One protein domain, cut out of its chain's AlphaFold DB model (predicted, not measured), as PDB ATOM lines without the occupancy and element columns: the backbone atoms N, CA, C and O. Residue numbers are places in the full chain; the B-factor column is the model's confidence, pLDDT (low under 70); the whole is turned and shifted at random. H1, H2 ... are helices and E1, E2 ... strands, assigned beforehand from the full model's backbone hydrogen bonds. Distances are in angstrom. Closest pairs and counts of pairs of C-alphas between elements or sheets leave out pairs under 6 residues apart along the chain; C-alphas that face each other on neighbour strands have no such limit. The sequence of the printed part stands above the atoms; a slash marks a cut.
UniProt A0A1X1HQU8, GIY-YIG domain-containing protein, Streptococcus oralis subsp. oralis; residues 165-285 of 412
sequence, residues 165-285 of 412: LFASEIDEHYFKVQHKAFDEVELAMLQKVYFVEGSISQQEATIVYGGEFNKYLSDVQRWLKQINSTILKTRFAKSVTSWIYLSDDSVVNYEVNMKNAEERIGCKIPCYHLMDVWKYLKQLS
ATOM      1  N   LEU A 165     -70.134 -59.038  77.520       96.75
ATOM      2  CA  LEU A 165     -70.850 -59.452  78.718       96.75
ATOM      3  C   LEU A 165     -70.720 -58.323  79.741       96.75
ATOM      4  O   LEU A 165     -69.605 -57.990  80.154       96.75
ATOM      5  N   PHE A 166     -71.828 -57.697  80.118       96.31
ATOM      6  CA  PHE A 166     -71.795 -56.511  80.968       96.31
ATOM      7  C   PHE A 166     -71.790 -56.877  82.457       96.31
ATOM      8  O   PHE A 166     -72.353 -57.888  82.879       96.31
ATOM      9  N   ALA A 167     -71.171 -56.034  83.279       96.88
ATOM     10  CA  ALA A 167     -71.424 -56.040  84.716       96.88
ATOM     11  C   ALA A 167     -72.649 -55.163  84.991       96.88
ATOM     12  O   ALA A 167     -72.788 -54.108  84.368       96.88
ATOM     13  N   SER A 168     -73.544 -55.581  85.890       96.06
ATOM     14  CA  SER A 168     -74.615 -54.685  86.336       96.06
ATOM     15  C   SER A 168     -74.030 -53.533  87.161       96.06
ATOM     16  O   SER A 168     -72.950 -53.681  87.740       96.06
ATOM     17  N   GLU A 169     -74.719 -52.393  87.264       96.00
ATOM     18  CA  GLU A 169     -74.265 -51.300  88.143       96.00
ATOM     19  C   GLU A 169     -74.103 -51.761  89.602       96.00
ATOM     20  O   GLU A 169     -73.185 -51.320  90.291       96.00
ATOM     21  N   ILE A 170     -74.969 -52.667  90.070       96.88
ATOM     22  CA  ILE A 170     -74.860 -53.294  91.396       96.88
ATOM     23  C   ILE A 170     -73.583 -54.138  91.490       96.88
ATOM     24  O   ILE A 170     -72.820 -53.994  92.451       96.88
ATOM     25  N   ASP A 171     -73.337 -55.004  90.502       96.69
ATOM     26  CA  ASP A 171     -72.203 -55.928  90.532       96.69
ATOM     27  C   ASP A 171     -70.853 -55.226  90.406       96.69
ATOM     28  O   ASP A 171     -69.895 -55.589  91.091       96.69
ATOM     29  N   GLU A 172     -70.771 -54.196  89.570       97.00
ATOM     30  CA  GLU A 172     -69.574 -53.371  89.465       97.00
ATOM     31  C   GLU A 172     -69.322 -52.596  90.764       97.00
ATOM     32  O   GLU A 172     -68.199 -52.574  91.280       97.00
ATOM     33  N   HIS A 173     -70.364 -51.975  91.323       96.44
ATOM     34  CA  HIS A 173     -70.216 -51.105  92.485       96.44
ATOM     35  C   HIS A 173     -69.815 -51.880  93.741       96.44
ATOM     36  O   HIS A 173     -68.810 -51.536  94.375       96.44
ATOM     37  N   TYR A 174     -70.548 -52.944  94.076       96.69
ATOM     38  CA  TYR A 174     -70.286 -53.728  95.282       96.69
ATOM     39  C   TYR A 174     -69.227 -54.798  95.031       96.69
ATOM     40  O   TYR A 174     -68.212 -54.846  95.716       96.69
ATOM     41  N   PHE A 175     -69.383 -55.618  93.998       95.31
ATOM     42  CA  PHE A 175     -68.559 -56.819  93.838       95.31
ATOM     43  C   PHE A 175     -67.342 -56.624  92.932       95.31
ATOM     44  O   PHE A 175     -66.576 -57.565  92.737       95.31
ATOM     45  N   LYS A 176     -67.134 -55.404  92.414       95.25
ATOM     46  CA  LYS A 176     -66.023 -55.045  91.516       95.25
ATOM     47  C   LYS A 176     -65.963 -55.928  90.268       95.25
ATOM     48  O   LYS A 176     -64.893 -56.111  89.689       95.25
ATOM     49  N   VAL A 177     -67.112 -56.467  89.856       95.94
ATOM     50  CA  VAL A 177     -67.233 -57.242  88.621       95.94
ATOM     51  C   VAL A 177     -67.017 -56.293  87.451       95.94
ATOM     52  O   VAL A 177     -67.604 -55.216  87.400       95.94
ATOM     53  N   GLN A 178     -66.166 -56.696  86.517       96.75
ATOM     54  CA  GLN A 178     -65.910 -55.953  85.290       96.75
ATOM     55  C   GLN A 178     -66.615 -56.625  84.120       96.75
ATOM     56  O   GLN A 178     -66.849 -57.834  84.136       96.75
ATOM     57  N   HIS A 179     -66.926 -55.840  83.091       96.75
ATOM     58  CA  HIS A 179     -67.396 -56.393  81.830       96.75
ATOM     59  C   HIS A 179     -66.334 -57.308  81.199       96.75
ATOM     60  O   HIS A 179     -65.131 -57.158  81.431       96.75
ATOM     61  N   LYS A 180     -66.777 -58.249  80.369       95.81
ATOM     62  CA  LYS A 180     -65.921 -59.264  79.750       95.81
ATOM     63  C   LYS A 180     -66.239 -59.409  78.261       95.81
ATOM     64  O   LYS A 180     -67.399 -59.487  77.876       95.81
ATOM     65  N   ALA A 181     -65.210 -59.478  77.419       96.81
ATOM     66  CA  ALA A 181     -65.384 -59.788  76.001       96.81
ATOM     67  C   ALA A 181     -65.799 -61.257  75.781       96.81
ATOM     68  O   ALA A 181     -65.460 -62.135  76.578       96.81
ATOM     69  N   PHE A 182     -66.514 -61.516  74.688       97.25
ATOM     70  CA  PHE A 182     -66.759 -62.879  74.215       97.25
ATOM     71  C   PHE A 182     -65.459 -63.536  73.732       97.25
ATOM     72  O   PHE A 182     -64.479 -62.851  73.434       97.25
ATOM     73  N   ASP A 183     -65.455 -64.866  73.674       96.81
ATOM     74  CA  ASP A 183     -64.307 -65.630  73.194       96.81
ATOM     75  C   ASP A 183     -64.117 -65.427  71.678       96.81
ATOM     76  O   ASP A 183     -65.074 -65.174  70.939       96.81
ATOM     77  N   GLU A 184     -62.883 -65.569  71.191       95.88
ATOM     78  CA  GLU A 184     -62.608 -65.529  69.752       95.88
ATOM     79  C   GLU A 184     -63.201 -66.753  69.041       95.88
ATOM     80  O   GLU A 184     -63.152 -67.882  69.535       95.88
ATOM     81  N   VAL A 185     -63.784 -66.534  67.859       95.81
ATOM     82  CA  VAL A 185     -64.504 -67.584  67.132       95.81
ATOM     83  C   VAL A 185     -63.534 -68.584  66.509       95.81
ATOM     84  O   VAL A 185     -62.707 -68.235  65.667       95.81
ATOM     85  N   GLU A 186     -63.718 -69.861  66.841       88.88
ATOM     86  CA  GLU A 186     -62.971 -70.975  66.259       88.88
ATOM     87  C   GLU A 186     -63.890 -71.867  65.417       88.88
ATOM     88  O   GLU A 186     -64.874 -72.419  65.918       88.88
ATOM     89  N   LEU A 187     -63.546 -72.094  64.143       88.31
ATOM     90  CA  LEU A 187     -64.348 -72.933  63.240       88.31
ATOM     91  C   LEU A 187     -64.616 -74.340  63.804       88.31
ATOM     92  O   LEU A 187     -65.719 -74.866  63.655       88.31
ATOM     93  N   ALA A 188     -63.629 -74.942  64.477       84.50
ATOM     94  CA  ALA A 188     -63.758 -76.267  65.086       84.50
ATOM     95  C   ALA A 188     -64.863 -76.323  66.158       84.50
ATOM     96  O   ALA A 188     -65.510 -77.358  66.325       84.50
ATOM     97  N   MET A 189     -65.129 -75.201  66.830       93.56
ATOM     98  CA  MET A 189     -66.131 -75.089  67.889       93.56
ATOM     99  C   MET A 189     -67.532 -74.766  67.353       93.56
ATOM    100  O   MET A 189     -68.509 -74.827  68.103       93.56
ATOM    101  N   LEU A 190     -67.682 -74.506  66.049       94.94
ATOM    102  CA  LEU A 190     -68.973 -74.244  65.404       94.94
ATOM    103  C   LEU A 190     -69.699 -75.515  64.930       94.94
ATOM    104  O   LEU A 190     -70.709 -75.413  64.241       94.94
ATOM    105  N   GLN A 191     -69.243 -76.720  65.285       89.25
ATOM    106  CA  GLN A 191     -69.849 -77.974  64.811       89.25
ATOM    107  C   GLN A 191     -71.228 -78.279  65.419       89.25
ATOM    108  O   GLN A 191     -72.105 -78.802  64.732       89.25
ATOM    109  N   LYS A 192     -71.432 -78.006  66.714       95.19
ATOM    110  CA  LYS A 192     -72.674 -78.306  67.445       95.19
ATOM    111  C   LYS A 192     -73.016 -77.153  68.379       95.19
ATOM    112  O   LYS A 192     -72.656 -77.153  69.556       95.19
ATOM    113  N   VAL A 193     -73.697 -76.156  67.834       97.69
ATOM    114  CA  VAL A 193     -73.908 -74.870  68.504       97.69
ATOM    115  C   VAL A 193     -75.261 -74.809  69.198       97.69
ATOM    116  O   VAL A 193     -76.227 -75.437  68.761       97.69
ATOM    117  N   TYR A 194     -75.358 -74.009  70.252       98.00
ATOM    118  CA  TYR A 194     -76.636 -73.613  70.838       98.00
ATOM    119  C   TYR A 194     -76.763 -72.091  70.817       98.00
ATOM    120  O   TYR A 194     -75.847 -71.393  71.248       98.00
ATOM    121  N   PHE A 195     -77.897 -71.581  70.339       97.69
ATOM    122  CA  PHE A 195     -78.191 -70.154  70.425       97.69
ATOM    123  C   PHE A 195     -78.707 -69.815  71.818       97.69
ATOM    124  O   PHE A 195     -79.737 -70.330  72.254       97.69
ATOM    125  N   VAL A 196     -77.982 -68.952  72.521       96.44
ATOM    126  CA  VAL A 196     -78.410 -68.401  73.800       96.44
ATOM    127  C   VAL A 196     -79.386 -67.270  73.512       96.44
ATOM    128  O   VAL A 196     -79.004 -66.175  73.106       96.44
ATOM    129  N   GLU A 197     -80.667 -67.591  73.675       88.88
ATOM    130  CA  GLU A 197     -81.761 -66.631  73.579       88.88
ATOM    131  C   GLU A 197     -81.743 -65.681  74.783       88.88
ATOM    132  O   GLU A 197     -81.617 -66.117  75.932       88.88
ATOM    133  N   GLY A 198     -81.902 -64.393  74.496       80.94
ATOM    134  CA  GLY A 198     -82.012 -63.305  75.457       80.94
ATOM    135  C   GLY A 198     -82.975 -62.237  74.937       80.94
ATOM    136  O   GLY A 198     -83.449 -62.303  73.799       80.94
ATOM    137  N   SER A 199     -83.325 -61.275  75.789       80.19
ATOM    138  CA  SER A 199     -84.135 -60.128  75.374       80.19
ATOM    139  C   SER A 199     -83.231 -59.069  74.755       80.19
ATOM    140  O   SER A 199     -82.561 -58.345  75.479       80.19
ATOM    141  N   ILE A 200     -83.245 -58.963  73.427       85.94
ATOM    142  CA  ILE A 200     -82.519 -57.907  72.723       85.94
ATOM    143  C   ILE A 200     -83.139 -56.540  73.039       85.94
ATOM    144  O   ILE A 200     -84.346 -56.334  72.874       85.94
ATOM    145  N   SER A 201     -82.324 -55.599  73.512       87.12
ATOM    146  CA  SER A 201     -82.799 -54.243  73.782       87.12
ATOM    147  C   SER A 201     -83.052 -53.488  72.472       87.12
ATOM    148  O   SER A 201     -82.431 -53.758  71.442       87.12
ATOM    149  N   GLN A 202     -83.943 -52.491  72.493       87.19
ATOM    150  CA  GLN A 202     -84.172 -51.642  71.315       87.19
ATOM    151  C   GLN A 202     -82.882 -50.931  70.872       87.19
ATOM    152  O   GLN A 202     -82.652 -50.757  69.677       87.19
ATOM    153  N   GLN A 203     -82.036 -50.533  71.828       90.12
ATOM    154  CA  GLN A 203     -80.759 -49.884  71.540       90.12
ATOM    155  C   GLN A 203     -79.788 -50.844  70.859       90.12
ATOM    156  O   GLN A 203     -79.197 -50.473  69.851       90.12
ATOM    157  N   GLU A 204     -79.665 -52.074  71.355       92.06
ATOM    158  CA  GLU A 204     -78.815 -53.090  70.738       92.06
ATOM    159  C   GLU A 204     -79.298 -53.413  69.316       92.06
ATOM    160  O   GLU A 204     -78.525 -53.322  68.360       92.06
ATOM    161  N   ALA A 205     -80.596 -53.690  69.148       89.00
ATOM    162  CA  ALA A 205     -81.200 -53.978  67.848       89.00
ATOM    163  C   ALA A 205     -80.953 -52.854  66.827       89.00
ATOM    164  O   ALA A 205     -80.620 -53.118  65.670       89.00
ATOM    165  N   THR A 206     -81.088 -51.592  67.242       90.19
ATOM    166  CA  THR A 206     -80.889 -50.439  66.357       90.19
ATOM    167  C   THR A 206     -79.412 -50.130  66.116       90.19
ATOM    168  O   THR A 206     -79.033 -49.898  64.973       90.19
ATOM    169  N   ILE A 207     -78.571 -50.117  67.151       93.31
ATOM    170  CA  ILE A 207     -77.179 -49.660  67.043       93.31
ATOM    171  C   ILE A 207     -76.281 -50.773  66.519       93.31
ATOM    172  O   ILE A 207     -75.572 -50.537  65.550       93.31
ATOM    173  N   VAL A 208     -76.305 -51.964  67.125       93.81
ATOM    174  CA  VAL A 208     -75.416 -53.076  66.743       93.81
ATOM    175  C   VAL A 208     -75.828 -53.641  65.391       93.81
ATOM    176  O   VAL A 208     -74.988 -53.813  64.510       93.81
ATOM    177  N   TYR A 209     -77.129 -53.874  65.209       88.12
ATOM    178  CA  TYR A 209     -77.662 -54.563  64.034       88.12
ATOM    179  C   TYR A 209     -78.288 -53.630  62.988       88.12
ATOM    180  O   TYR A 209     -78.790 -54.107  61.973       88.12
ATOM    181  N   GLY A 210     -78.304 -52.310  63.197       86.88
ATOM    182  CA  GLY A 210     -78.904 -51.370  62.238       86.88
ATOM    183  C   GLY A 210     -80.413 -51.555  62.037       86.88
ATOM    184  O   GLY A 210     -80.929 -51.179  60.991       86.88
ATOM    185  N   GLY A 211     -81.117 -52.180  62.989       82.62
ATOM    186  CA  GLY A 211     -82.527 -52.570  62.861       82.62
ATOM    187  C   GLY A 211     -82.762 -53.907  62.144       82.62
ATOM    188  O   GLY A 211     -83.893 -54.376  62.089       82.62
ATOM    189  N   GLU A 212     -81.708 -54.566  61.660       86.56
ATOM    190  CA  GLU A 212     -81.788 -55.750  60.795       86.56
ATOM    191  C   GLU A 212     -81.350 -57.042  61.513       86.56
ATOM    192  O   GLU A 212     -80.795 -57.945  60.893       86.56
ATOM    193  N   PHE A 213     -81.585 -57.177  62.824       85.62
ATOM    194  CA  PHE A 213     -81.147 -58.337  63.630       85.62
ATOM    195  C   PHE A 213     -81.430 -59.699  62.962       85.62
ATOM    196  O   PHE A 213     -80.555 -60.564  62.862       85.62
ATOM    197  N   ASN A 214     -82.642 -59.867  62.425       85.56
ATOM    198  CA  ASN A 214     -83.071 -61.109  61.779       85.56
ATOM    199  C   ASN A 214     -82.234 -61.472  60.545       85.56
ATOM    200  O   ASN A 214     -82.079 -62.659  60.249       85.56
ATOM    201  N   LYS A 215     -81.677 -60.480  59.838       86.50
ATOM    202  CA  LYS A 215     -80.769 -60.699  58.708       86.50
ATOM    203  C   LYS A 215     -79.489 -61.386  59.180       86.50
ATOM    204  O   LYS A 215     -79.142 -62.436  58.645       86.50
ATOM    205  N   TYR A 216     -78.841 -60.858  60.221       88.94
ATOM    206  CA  TYR A 216     -77.609 -61.431  60.780       88.94
ATOM    207  C   TYR A 216     -77.833 -62.843  61.318       88.94
ATOM    208  O   TYR A 216     -77.055 -63.751  61.023       88.94
ATOM    209  N   LEU A 217     -78.935 -63.055  62.045       90.62
ATOM    210  CA  LEU A 217     -79.298 -64.379  62.542       90.62
ATOM    211  C   LEU A 217     -79.526 -65.373  61.396       90.62
ATOM    212  O   LEU A 217     -79.018 -66.495  61.439       90.62
ATOM    213  N   SER A 218     -80.253 -64.960  60.355       84.38
ATOM    214  CA  SER A 218     -80.532 -65.804  59.187       84.38
ATOM    215  C   SER A 218     -79.258 -66.150  58.415       84.38
ATOM    216  O   SER A 218     -79.073 -67.305  58.028       84.38
ATOM    217  N   ASP A 219     -78.362 -65.177  58.230       86.19
ATOM    218  CA  ASP A 219     -77.060 -65.377  57.592       86.19
ATOM    219  C   ASP A 219     -76.223 -66.406  58.361       86.19
ATOM    220  O   ASP A 219     -75.777 -67.394  57.773       86.19
ATOM    221  N   VAL A 220     -76.083 -66.240  59.682       94.12
ATOM    222  CA  VAL A 220     -75.332 -67.174  60.535       94.12
ATOM    223  C   VAL A 220     -75.949 -68.568  60.496       94.12
ATOM    224  O   VAL A 220     -75.239 -69.541  60.259       94.12
ATOM    225  N   GLN A 221     -77.268 -68.702  60.650       91.00
ATOM    226  CA  GLN A 221     -77.941 -70.003  60.569       91.00
ATOM    227  C   GLN A 221     -77.740 -70.686  59.212       91.00
ATOM    228  O   GLN A 221     -77.594 -71.910  59.152       91.00
ATOM    229  N   ARG A 222     -77.741 -69.920  58.117       87.69
ATOM    230  CA  ARG A 222     -77.481 -70.435  56.768       87.69
ATOM    231  C   ARG A 222     -76.036 -70.908  56.628       87.69
ATOM    232  O   ARG A 222     -75.822 -72.027  56.165       87.69
ATOM    233  N   TRP A 223     -75.060 -70.103  57.036       91.75
ATOM    234  CA  TRP A 223     -73.640 -70.447  56.923       91.75
ATOM    235  C   TRP A 223     -73.241 -71.605  57.840       91.75
ATOM    236  O   TRP A 223     -72.515 -72.500  57.413       91.75
ATOM    237  N   LEU A 224     -73.805 -71.677  59.049       90.25
ATOM    238  CA  LEU A 224     -73.658 -72.832  59.934       90.25
ATOM    239  C   LEU A 224     -74.125 -74.129  59.250       90.25
ATOM    240  O   LEU A 224     -73.427 -75.139  59.306       90.25
ATOM    241  N   LYS A 225     -75.259 -74.112  58.535       88.62
ATOM    242  CA  LYS A 225     -75.720 -75.285  57.769       88.62
ATOM    243  C   LYS A 225     -74.752 -75.670  56.649       88.62
ATOM    244  O   LYS A 225     -74.557 -76.859  56.421       88.62
ATOM    245  N   GLN A 226     -74.144 -74.699  55.966       85.25
ATOM    246  CA  GLN A 226     -73.181 -74.965  54.888       85.25
ATOM    247  C   GLN A 226     -71.917 -75.670  55.392       85.25
ATOM    248  O   GLN A 226     -71.387 -76.531  54.697       85.25
ATOM    249  N   ILE A 227     -71.475 -75.369  56.616       85.12
ATOM    250  CA  ILE A 227     -70.353 -76.070  57.263       85.12
ATOM    251  C   ILE A 227     -70.785 -77.346  58.003       85.12
ATOM    252  O   ILE A 227     -70.032 -77.875  58.817       85.12
ATOM    253  N   ASN A 228     -71.995 -77.853  57.733       87.06
ATOM    254  CA  ASN A 228     -72.585 -79.029  58.379       87.06
ATOM    255  C   ASN A 228     -72.692 -78.920  59.913       87.06
ATOM    256  O   ASN A 228     -72.647 -79.926  60.624       87.06
ATOM    257  N   SER A 229     -72.864 -77.703  60.435       92.88
ATOM    258  CA  SER A 229     -73.132 -77.481  61.854       92.88
ATOM    259  C   SER A 229     -74.523 -77.976  62.246       92.88
ATOM    260  O   SER A 229     -75.498 -77.848  61.501       92.88
ATOM    261  N   THR A 230     -74.637 -78.502  63.463       95.00
ATOM    262  CA  THR A 230     -75.911 -78.864  64.085       95.00
ATOM    263  C   THR A 230     -76.316 -77.811  65.110       95.00
ATOM    264  O   THR A 230     -75.631 -77.627  66.114       95.00
ATOM    265  N   ILE A 231     -77.472 -77.174  64.911       94.50
ATOM    266  CA  ILE A 231     -78.074 -76.289  65.918       94.50
ATOM    267  C   ILE A 231     -78.837 -77.150  66.930       94.50
ATOM    268  O   ILE A 231     -79.795 -77.851  66.588       94.50
ATOM    269  N   LEU A 232     -78.398 -77.118  68.182       94.56
ATOM    270  CA  LEU A 232     -78.945 -77.906  69.279       94.56
ATOM    271  C   LEU A 232     -80.172 -77.229  69.899       94.56
ATOM    272  O   LEU A 232     -80.308 -76.011  69.890       94.56
ATOM    273  N   LYS A 233     -81.065 -78.037  70.483       93.38
ATOM    274  CA  LYS A 233     -82.293 -77.550  71.143       93.38
ATOM    275  C   LYS A 233     -82.111 -77.221  72.622       93.38
ATOM    276  O   LYS A 233     -82.977 -76.586  73.212       93.38
ATOM    277  N   THR A 234     -81.036 -77.699  73.243       92.94
ATOM    278  CA  THR A 234     -80.791 -77.529  74.676       92.94
ATOM    279  C   THR A 234     -79.382 -76.998  74.903       92.94
ATOM    280  O   THR A 234     -78.421 -77.514  74.336       92.94
ATOM    281  N   ARG A 235     -79.266 -75.984  75.770       93.81
ATOM    282  CA  ARG A 235     -77.992 -75.337  76.127       93.81
ATOM    283  C   ARG A 235     -76.952 -76.333  76.632       93.81
ATOM    284  O   ARG A 235     -75.792 -76.275  76.247       93.81
ATOM    285  N   PHE A 236     -77.402 -77.272  77.465       94.81
ATOM    286  CA  PHE A 236     -76.548 -78.226  78.172       94.81
ATOM    287  C   PHE A 236     -76.542 -79.629  77.546       94.81
ATOM    288  O   PHE A 236     -76.481 -80.634  78.255       94.81
ATOM    289  N   ALA A 237     -76.681 -79.734  76.221       93.06
ATOM    290  CA  ALA A 237     -76.495 -81.012  75.542       93.06
ATOM    291  C   ALA A 237     -75.042 -81.486  75.704       93.06
ATOM    292  O   ALA A 237     -74.122 -80.709  75.489       93.06
ATOM    293  N   LYS A 238     -74.818 -82.776  75.997       89.94
ATOM    294  CA  LYS A 238     -73.460 -83.331  76.193       89.94
ATOM    295  C   LYS A 238     -72.511 -83.139  75.004       89.94
ATOM    296  O   LYS A 238     -71.307 -83.268  75.153       89.94
ATOM    297  N   SER A 239     -73.067 -82.913  73.819       90.88
ATOM    298  CA  SER A 239     -72.334 -82.752  72.569       90.88
ATOM    299  C   SER A 239     -72.184 -81.295  72.127       90.88
ATOM    300  O   SER A 239     -71.713 -81.081  71.015       90.88
ATOM    301  N   VAL A 240     -72.623 -80.318  72.929       94.81
ATOM    302  CA  VAL A 240     -72.482 -78.894  72.593       94.81
ATOM    303  C   VAL A 240     -71.007 -78.513  72.509       94.81
ATOM    304  O   VAL A 240     -70.217 -78.905  73.363       94.81
ATOM    305  N   THR A 241     -70.639 -77.780  71.460       94.44
ATOM    306  CA  THR A 241     -69.259 -77.326  71.223       94.44
ATOM    307  C   THR A 241     -69.086 -75.831  71.444       94.44
ATOM    308  O   THR A 241     -67.991 -75.409  71.781       94.44
ATOM    309  N   SER A 242     -70.138 -75.025  71.276       97.44
ATOM    310  CA  SER A 242     -70.118 -73.590  71.586       97.44
ATOM    311  C   SER A 242     -71.520 -73.035  71.826       97.44
ATOM    312  O   SER A 242     -72.533 -73.616  71.408       97.44
ATOM    313  N   TRP A 243     -71.571 -71.887  72.498       98.25
ATOM    314  CA  TRP A 243     -72.778 -71.093  72.686       98.25
ATOM    315  C   TRP A 243     -72.677 -69.788  71.911       98.25
ATOM    316  O   TRP A 243     -71.671 -69.095  71.996       98.25
ATOM    317  N   ILE A 244     -73.734 -69.450  71.173       98.31
ATOM    318  CA  ILE A 244     -73.818 -68.210  70.400       98.31
ATOM    319  C   ILE A 244     -74.898 -67.334  71.024       98.31
ATOM    320  O   ILE A 244     -76.085 -67.644  70.931       98.31
ATOM    321  N   TYR A 245     -74.484 -66.255  71.667       97.94
ATOM    322  CA  TYR A 245     -75.360 -65.269  72.278       97.94
ATOM    323  C   TYR A 245     -76.012 -64.397  71.209       97.94
ATOM    324  O   TYR A 245     -75.338 -63.873  70.321       97.94
ATOM    325  N   LEU A 246     -77.341 -64.305  71.276       94.88
ATOM    326  CA  LEU A 246     -78.154 -63.507  70.356       94.88
ATOM    327  C   LEU A 246     -78.276 -62.040  70.779       94.88
ATOM    328  O   LEU A 246     -78.562 -61.195  69.938       94.88
ATOM    329  N   SER A 247     -78.086 -61.765  72.063       92.12
ATOM    330  CA  SER A 247     -78.062 -60.431  72.651       92.12
ATOM    331  C   SER A 247     -76.873 -60.317  73.597       92.12
ATOM    332  O   SER A 247     -76.200 -61.319  73.877       92.12
ATOM    333  N   ASP A 248     -76.659 -59.133  74.160       90.62
ATOM    334  CA  ASP A 248     -75.848 -59.038  75.367       90.62
ATOM    335  C   ASP A 248     -76.459 -59.820  76.549       90.62
ATOM    336  O   ASP A 248     -77.613 -60.269  76.533       90.62
ATOM    337  N   ASP A 249     -75.620 -60.073  77.553       94.69
ATOM    338  CA  ASP A 249     -75.996 -60.731  78.803       94.69
ATOM    339  C   ASP A 249     -75.042 -60.282  79.919       94.69
ATOM    340  O   ASP A 249     -73.970 -59.724  79.657       94.69
ATOM    341  N   SER A 250     -75.414 -60.534  81.171       95.06
ATOM    342  CA  SER A 250     -74.575 -60.185  82.311       95.06
ATOM    343  C   SER A 250     -73.457 -61.205  82.536       95.06
ATOM    344  O   SER A 250     -73.616 -62.411  82.314       95.06
ATOM    345  N   VAL A 251     -72.323 -60.737  83.063       96.69
ATOM    346  CA  VAL A 251     -71.209 -61.602  83.485       96.69
ATOM    347  C   VAL A 251     -71.673 -62.629  84.520       96.69
ATOM    348  O   VAL A 251     -71.306 -63.797  84.428       96.69
ATOM    349  N   VAL A 252     -72.550 -62.237  85.448       93.38
ATOM    350  CA  VAL A 252     -73.108 -63.145  86.463       93.38
ATOM    351  C   VAL A 252     -73.907 -64.280  85.820       93.38
ATOM    352  O   VAL A 252     -73.720 -65.446  86.169       93.38
ATOM    353  N   ASN A 253     -74.771 -63.975  84.847       93.81
ATOM    354  CA  ASN A 253     -75.522 -65.002  84.125       93.81
ATOM    355  C   ASN A 253     -74.579 -65.934  83.357       93.81
ATOM    356  O   ASN A 253     -74.758 -67.155  83.384       93.81
ATOM    357  N   TYR A 254     -73.561 -65.380  82.699       94.81
ATOM    358  CA  TYR A 254     -72.514 -66.156  82.042       94.81
ATOM    359  C   TYR A 254     -71.810 -67.112  83.020       94.81
ATOM    360  O   TYR A 254     -71.736 -68.309  82.743       94.81
ATOM    361  N   GLU A 255     -71.366 -66.633  84.183       95.06
ATOM    362  CA  GLU A 255     -70.663 -67.440  85.190       95.06
ATOM    363  C   GLU A 255     -71.536 -68.567  85.745       95.06
ATOM    364  O   GLU A 255     -71.092 -69.714  85.841       95.06
ATOM    365  N   VAL A 256     -72.806 -68.277  86.043       94.44
ATOM    366  CA  VAL A 256     -73.779 -69.292  86.475       94.44
ATOM    367  C   VAL A 256     -73.958 -70.356  85.393       94.44
ATOM    368  O   VAL A 256     -73.968 -71.553  85.687       94.44
ATOM    369  N   ASN A 257     -74.080 -69.951  84.127       94.62
ATOM    370  CA  ASN A 257     -74.207 -70.894  83.022       94.62
ATOM    371  C   ASN A 257     -72.927 -71.722  82.817       94.62
ATOM    372  O   ASN A 257     -73.036 -72.929  82.604       94.62
ATOM    373  N   MET A 258     -71.739 -71.120  82.931       94.69
ATOM    374  CA  MET A 258     -70.455 -71.829  82.867       94.69
ATOM    375  C   MET A 258     -70.326 -72.872  83.973       94.69
ATOM    376  O   MET A 258     -70.045 -74.031  83.678       94.69
ATOM    377  N   LYS A 259     -70.628 -72.507  85.223       95.38
ATOM    378  CA  LYS A 259     -70.622 -73.448  86.348       95.38
ATOM    379  C   LYS A 259     -71.591 -74.611  86.117       95.38
ATOM    380  O   LYS A 259     -71.228 -75.771  86.282       95.38
ATOM    381  N   ASN A 260     -72.801 -74.315  85.641       94.31
ATOM    382  CA  ASN A 260     -73.777 -75.346  85.286       94.31
ATOM    383  C   ASN A 260     -73.287 -76.262  84.149       94.31
ATOM    384  O   ASN A 260     -73.620 -77.447  84.136       94.31
ATOM    385  N   ALA A 261     -72.530 -75.745  83.177       92.56
ATOM    386  CA  ALA A 261     -71.938 -76.565  82.120       92.56
ATOM    387  C   ALA A 261     -70.830 -77.475  82.664       92.56
ATOM    388  O   ALA A 261     -70.831 -78.667  82.357       92.56
ATOM    389  N   GLU A 262     -69.953 -76.961  83.525       92.31
ATOM    390  CA  GLU A 262     -68.920 -77.762  84.189       92.31
ATOM    391  C   GLU A 262     -69.536 -78.893  85.022       92.31
ATOM    392  O   GLU A 262     -69.142 -80.047  84.875       92.31
ATOM    393  N   GLU A 263     -70.566 -78.602  85.818       93.75
ATOM    394  CA  GLU A 263     -71.230 -79.599  86.666       93.75
ATOM    395  C   GLU A 263     -72.001 -80.660  85.861       93.75
ATOM    396  O   GLU A 263     -72.032 -81.833  86.234       93.75
ATOM    397  N   ARG A 264     -72.649 -80.272  84.753       91.81
ATOM    398  CA  ARG A 264     -73.552 -81.167  83.999       91.81
ATOM    399  C   ARG A 264     -72.892 -81.878  82.823       91.81
ATOM    400  O   ARG A 264     -73.361 -82.946  82.420       91.81
ATOM    401  N   ILE A 265     -71.875 -81.262  82.230       90.25
ATOM    402  CA  ILE A 265     -71.232 -81.698  80.983       90.25
ATOM    403  C   ILE A 265     -69.751 -82.015  81.212       90.25
ATOM    404  O   ILE A 265     -69.207 -82.860  80.506       90.25
ATOM    405  N   GLY A 266     -69.114 -81.407  82.218       85.81
ATOM    406  CA  GLY A 266     -67.705 -81.642  82.537       85.81
ATOM    407  C   GLY A 266     -66.728 -80.829  81.689       85.81
ATOM    408  O   GLY A 266     -65.550 -81.172  81.635       85.81
ATOM    409  N   CYS A 267     -67.187 -79.780  81.002       84.25
ATOM    410  CA  CYS A 267     -66.323 -78.907  80.213       84.25
ATOM    411  C   CYS A 267     -66.788 -77.447  80.231       84.25
ATOM    412  O   CYS A 267     -67.969 -77.147  80.419       84.25
ATOM    413  N   LYS A 268     -65.831 -76.545  79.996       88.88
ATOM    414  CA  LYS A 268     -66.100 -75.144  79.671       88.88
ATOM    415  C   LYS A 268     -66.519 -75.043  78.211       88.88
ATOM    416  O   LYS A 268     -65.910 -75.685  77.354       88.88
ATOM    417  N   ILE A 269     -67.545 -74.241  77.943       93.38
ATOM    418  CA  ILE A 269     -68.076 -74.040  76.596       93.38
ATOM    419  C   ILE A 269     -67.658 -72.649  76.109       93.38
ATOM    420  O   ILE A 269     -67.984 -71.672  76.786       93.38
ATOM    421  N   PRO A 270     -66.966 -72.528  74.963       96.25
ATOM    422  CA  PRO A 270     -66.656 -71.225  74.397       96.25
ATOM    423  C   PRO A 270     -67.948 -70.481  74.044       96.25
ATOM    424  O   PRO A 270     -68.907 -71.062  73.516       96.25
ATOM    425  N   CYS A 271     -67.971 -69.196  74.376       97.25
ATOM    426  CA  CYS A 271     -69.123 -68.320  74.232       97.25
ATOM    427  C   CYS A 271     -68.813 -67.221  73.227       97.25
ATOM    428  O   CYS A 271     -67.936 -66.389  73.440       97.25
ATOM    429  N   TYR A 272     -69.585 -67.197  72.151       98.19
ATOM    430  CA  TYR A 272     -69.452 -66.245  71.061       98.19
ATOM    431  C   TYR A 272     -70.659 -65.326  71.022       98.19
ATOM    432  O   TYR A 272     -71.767 -65.733  71.374       98.19
ATOM    433  N   HIS A 273     -70.472 -64.118  70.514       97.88
ATOM    434  CA  HIS A 273     -71.587 -63.264  70.142       97.88
ATOM    435  C   HIS A 273     -71.976 -63.490  68.674       97.88
ATOM    436  O   HIS A 273     -71.123 -63.783  67.829       97.88
ATOM    437  N   LEU A 274     -73.262 -63.329  68.345       97.56
ATOM    438  CA  LEU A 274     -73.790 -63.503  66.989       97.56
ATOM    439  C   LEU A 274     -73.000 -62.700  65.942       97.56
ATOM    440  O   LEU A 274     -72.714 -63.220  64.862       97.56
ATOM    441  N   MET A 275     -72.624 -61.459  66.265       96.88
ATOM    442  CA  MET A 275     -71.876 -60.592  65.349       96.88
ATOM    443  C   MET A 275     -70.468 -61.103  65.037       96.88
ATOM    444  O   MET A 275     -70.050 -61.009  63.882       96.88
ATOM    445  N   ASP A 276     -69.748 -61.670  66.007       97.75
ATOM    446  CA  ASP A 276     -68.410 -62.219  65.747       97.75
ATOM    447  C   ASP A 276     -68.500 -63.471  64.884       97.75
ATOM    448  O   ASP A 276     -67.747 -63.613  63.920       97.75
ATOM    449  N   VAL A 277     -69.484 -64.336  65.151       97.38
ATOM    450  CA  VAL A 277     -69.741 -65.515  64.312       97.38
ATOM    451  C   VAL A 277     -70.125 -65.093  62.896       97.38
ATOM    452  O   VAL A 277     -69.621 -65.665  61.929       97.38
ATOM    453  N   TRP A 278     -70.974 -64.072  62.746       95.94
ATOM    454  CA  TRP A 278     -71.345 -63.531  61.438       95.94
ATOM    455  C   TRP A 278     -70.123 -63.015  60.676       95.94
ATOM    456  O   TRP A 278     -69.915 -63.409  59.529       95.94
ATOM    457  N   LYS A 279     -69.273 -62.194  61.306       95.44
ATOM    458  CA  LYS A 279     -68.043 -61.683  60.678       95.44
ATOM    459  C   LYS A 279     -67.102 -62.811  60.276       95.44
ATOM    460  O   LYS A 279     -66.604 -62.810  59.152       95.44
ATOM    461  N   TYR A 280     -66.887 -63.769  61.171       94.69
ATOM    462  CA  TYR A 280     -65.998 -64.899  60.945       94.69
ATOM    463  C   TYR A 280     -66.465 -65.759  59.764       94.69
ATOM    464  O   TYR A 280     -65.712 -66.003  58.823       94.69
ATOM    465  N   LEU A 281     -67.743 -66.154  59.752       91.44
ATOM    466  CA  LEU A 281     -68.320 -66.961  58.673       91.44
ATOM    467  C   LEU A 281     -68.385 -66.201  57.340       91.44
ATOM    468  O   LEU A 281     -68.168 -66.805  56.290       91.44
ATOM    469  N   LYS A 282     -68.617 -64.883  57.372       89.00
ATOM    470  CA  LYS A 282     -68.562 -64.018  56.185       89.00
ATOM    471  C   LYS A 282     -67.157 -63.977  55.573       89.00
ATOM    472  O   LYS A 282     -67.026 -64.019  54.354       89.00
ATOM    473  N   GLN A 283     -66.112 -63.908  56.401       87.69
ATOM    474  CA  GLN A 283     -64.713 -63.866  55.948       87.69
ATOM    475  C   GLN A 283     -64.225 -65.192  55.359       87.69
ATOM    476  O   GLN A 283     -63.418 -65.183  54.430       87.69
ATOM    477  N   LEU A 284     -64.739 -66.326  55.845       81.06
ATOM    478  CA  LEU A 284     -64.370 -67.655  55.347       81.06
ATOM    479  C   LEU A 284     -64.696 -67.885  53.864       81.06
ATOM    480  O   LEU A 284     -64.337 -68.934  53.336       81.06
ATOM    481  N   SER A 285     -65.334 -66.924  53.182       56.69
ATOM    482  CA  SER A 285     -65.615 -66.992  51.746       56.69
ATOM    483  C   SER A 285     -66.313 -68.305  51.372       56.69
ATOM    484  O   SER A 285     -66.100 -68.854  50.291       56.69
TER     485      SER A 285
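Overview. This is residues 165 to 285 of the 412 residues of the protein "GIY-YIG domain-containing protein" of Streptococcus oralis subsp. oralis (UniProt A0A1X1HQU8). A small parallel sheet of three short strands, E1, E2 and E3, forms the middle, with the touching helices H4 and H6 on one side of it and the long helix H5 set off on the other. H1 sits far out at one end of the longest axis, H3 lies beyond the end toward which the strands run, and the short H2 lies by the strands' starts. The printed part has 121 residues, with six named helices and three named strands in the order H1 H2 E1 H3 H4 E2 H5 E3 H6; the sheet's order is E1 E2 E3 and the class is mostly helix. It is compact, with a radius of gyration of the C-alphas of 14.7 A and spans of 46 by 38 by 22 A.

Along the chain. Find C-alpha 192 at (-72.674, -78.306, 67.445); from there E1, residues 192 to 196, runs 13.1 A. E2 is residues 242 to 245 and E3 residues 271 to 273. H5, residues 251 to 265, runs 20.3 A from C-alpha 251 at (-71.209, -61.602, 83.485). H4, residues 213 to 226, measures 20.4 A. H6, residues 274 to 283, runs 14.3 A to C-alpha 283 at (-64.713, -63.866, 55.948). The shorter helices are H1, residues 169 to 175, H2, residues 187 to 190, and H3, residues 202 to 207.

Arrangement. Start at the inner strand E2. It is parallel to E1 at 27 degrees, with N 196 and O 244 2.8 A apart, and parallel to E3 at 36 degrees, with N 272 and O 243 2.8 A apart; both pairs are within hydrogen-bond range. E1, H3 H4, E2 is a strand-helix-strand unit, two parallel neighbour strands with helices between, and its crossover is left-handed; E2, H5, E3 is another, right-handed. H6 only grazes the sheet, with residues 274 to 277, and H2 only grazes it, with residues 188 to 190. H4 touches H6 at a steep tilt of 52 degrees, the same way; their closest C-alphas, of Val 220 and Trp 278, are 5.5 A apart. H3 and H4 are close but not clearly touching, the C-alphas of Ala 205 and Phe 213 being closest at 6.1 A. H5 is not on the sheet, and H1 and H5 are only just apart, at 8.3 A. In H1, H3, H4, H5 and H6 every O i to N i+4 pair is within hydrogen-bond range; H2 is too short for such a pair.

Size, cuts and confidence. Look at C-alphas 174 and 285 for the two farthest apart, at 45.8 A. The printed part has no cut. The links H1 to H2 and H4 to E2 are long; in the latter, residues 230 to 231 pair in parallel with residues 192 to 193 of E1. Mean pLDDT of the printed part is 92.3, and residue 285 is under 70.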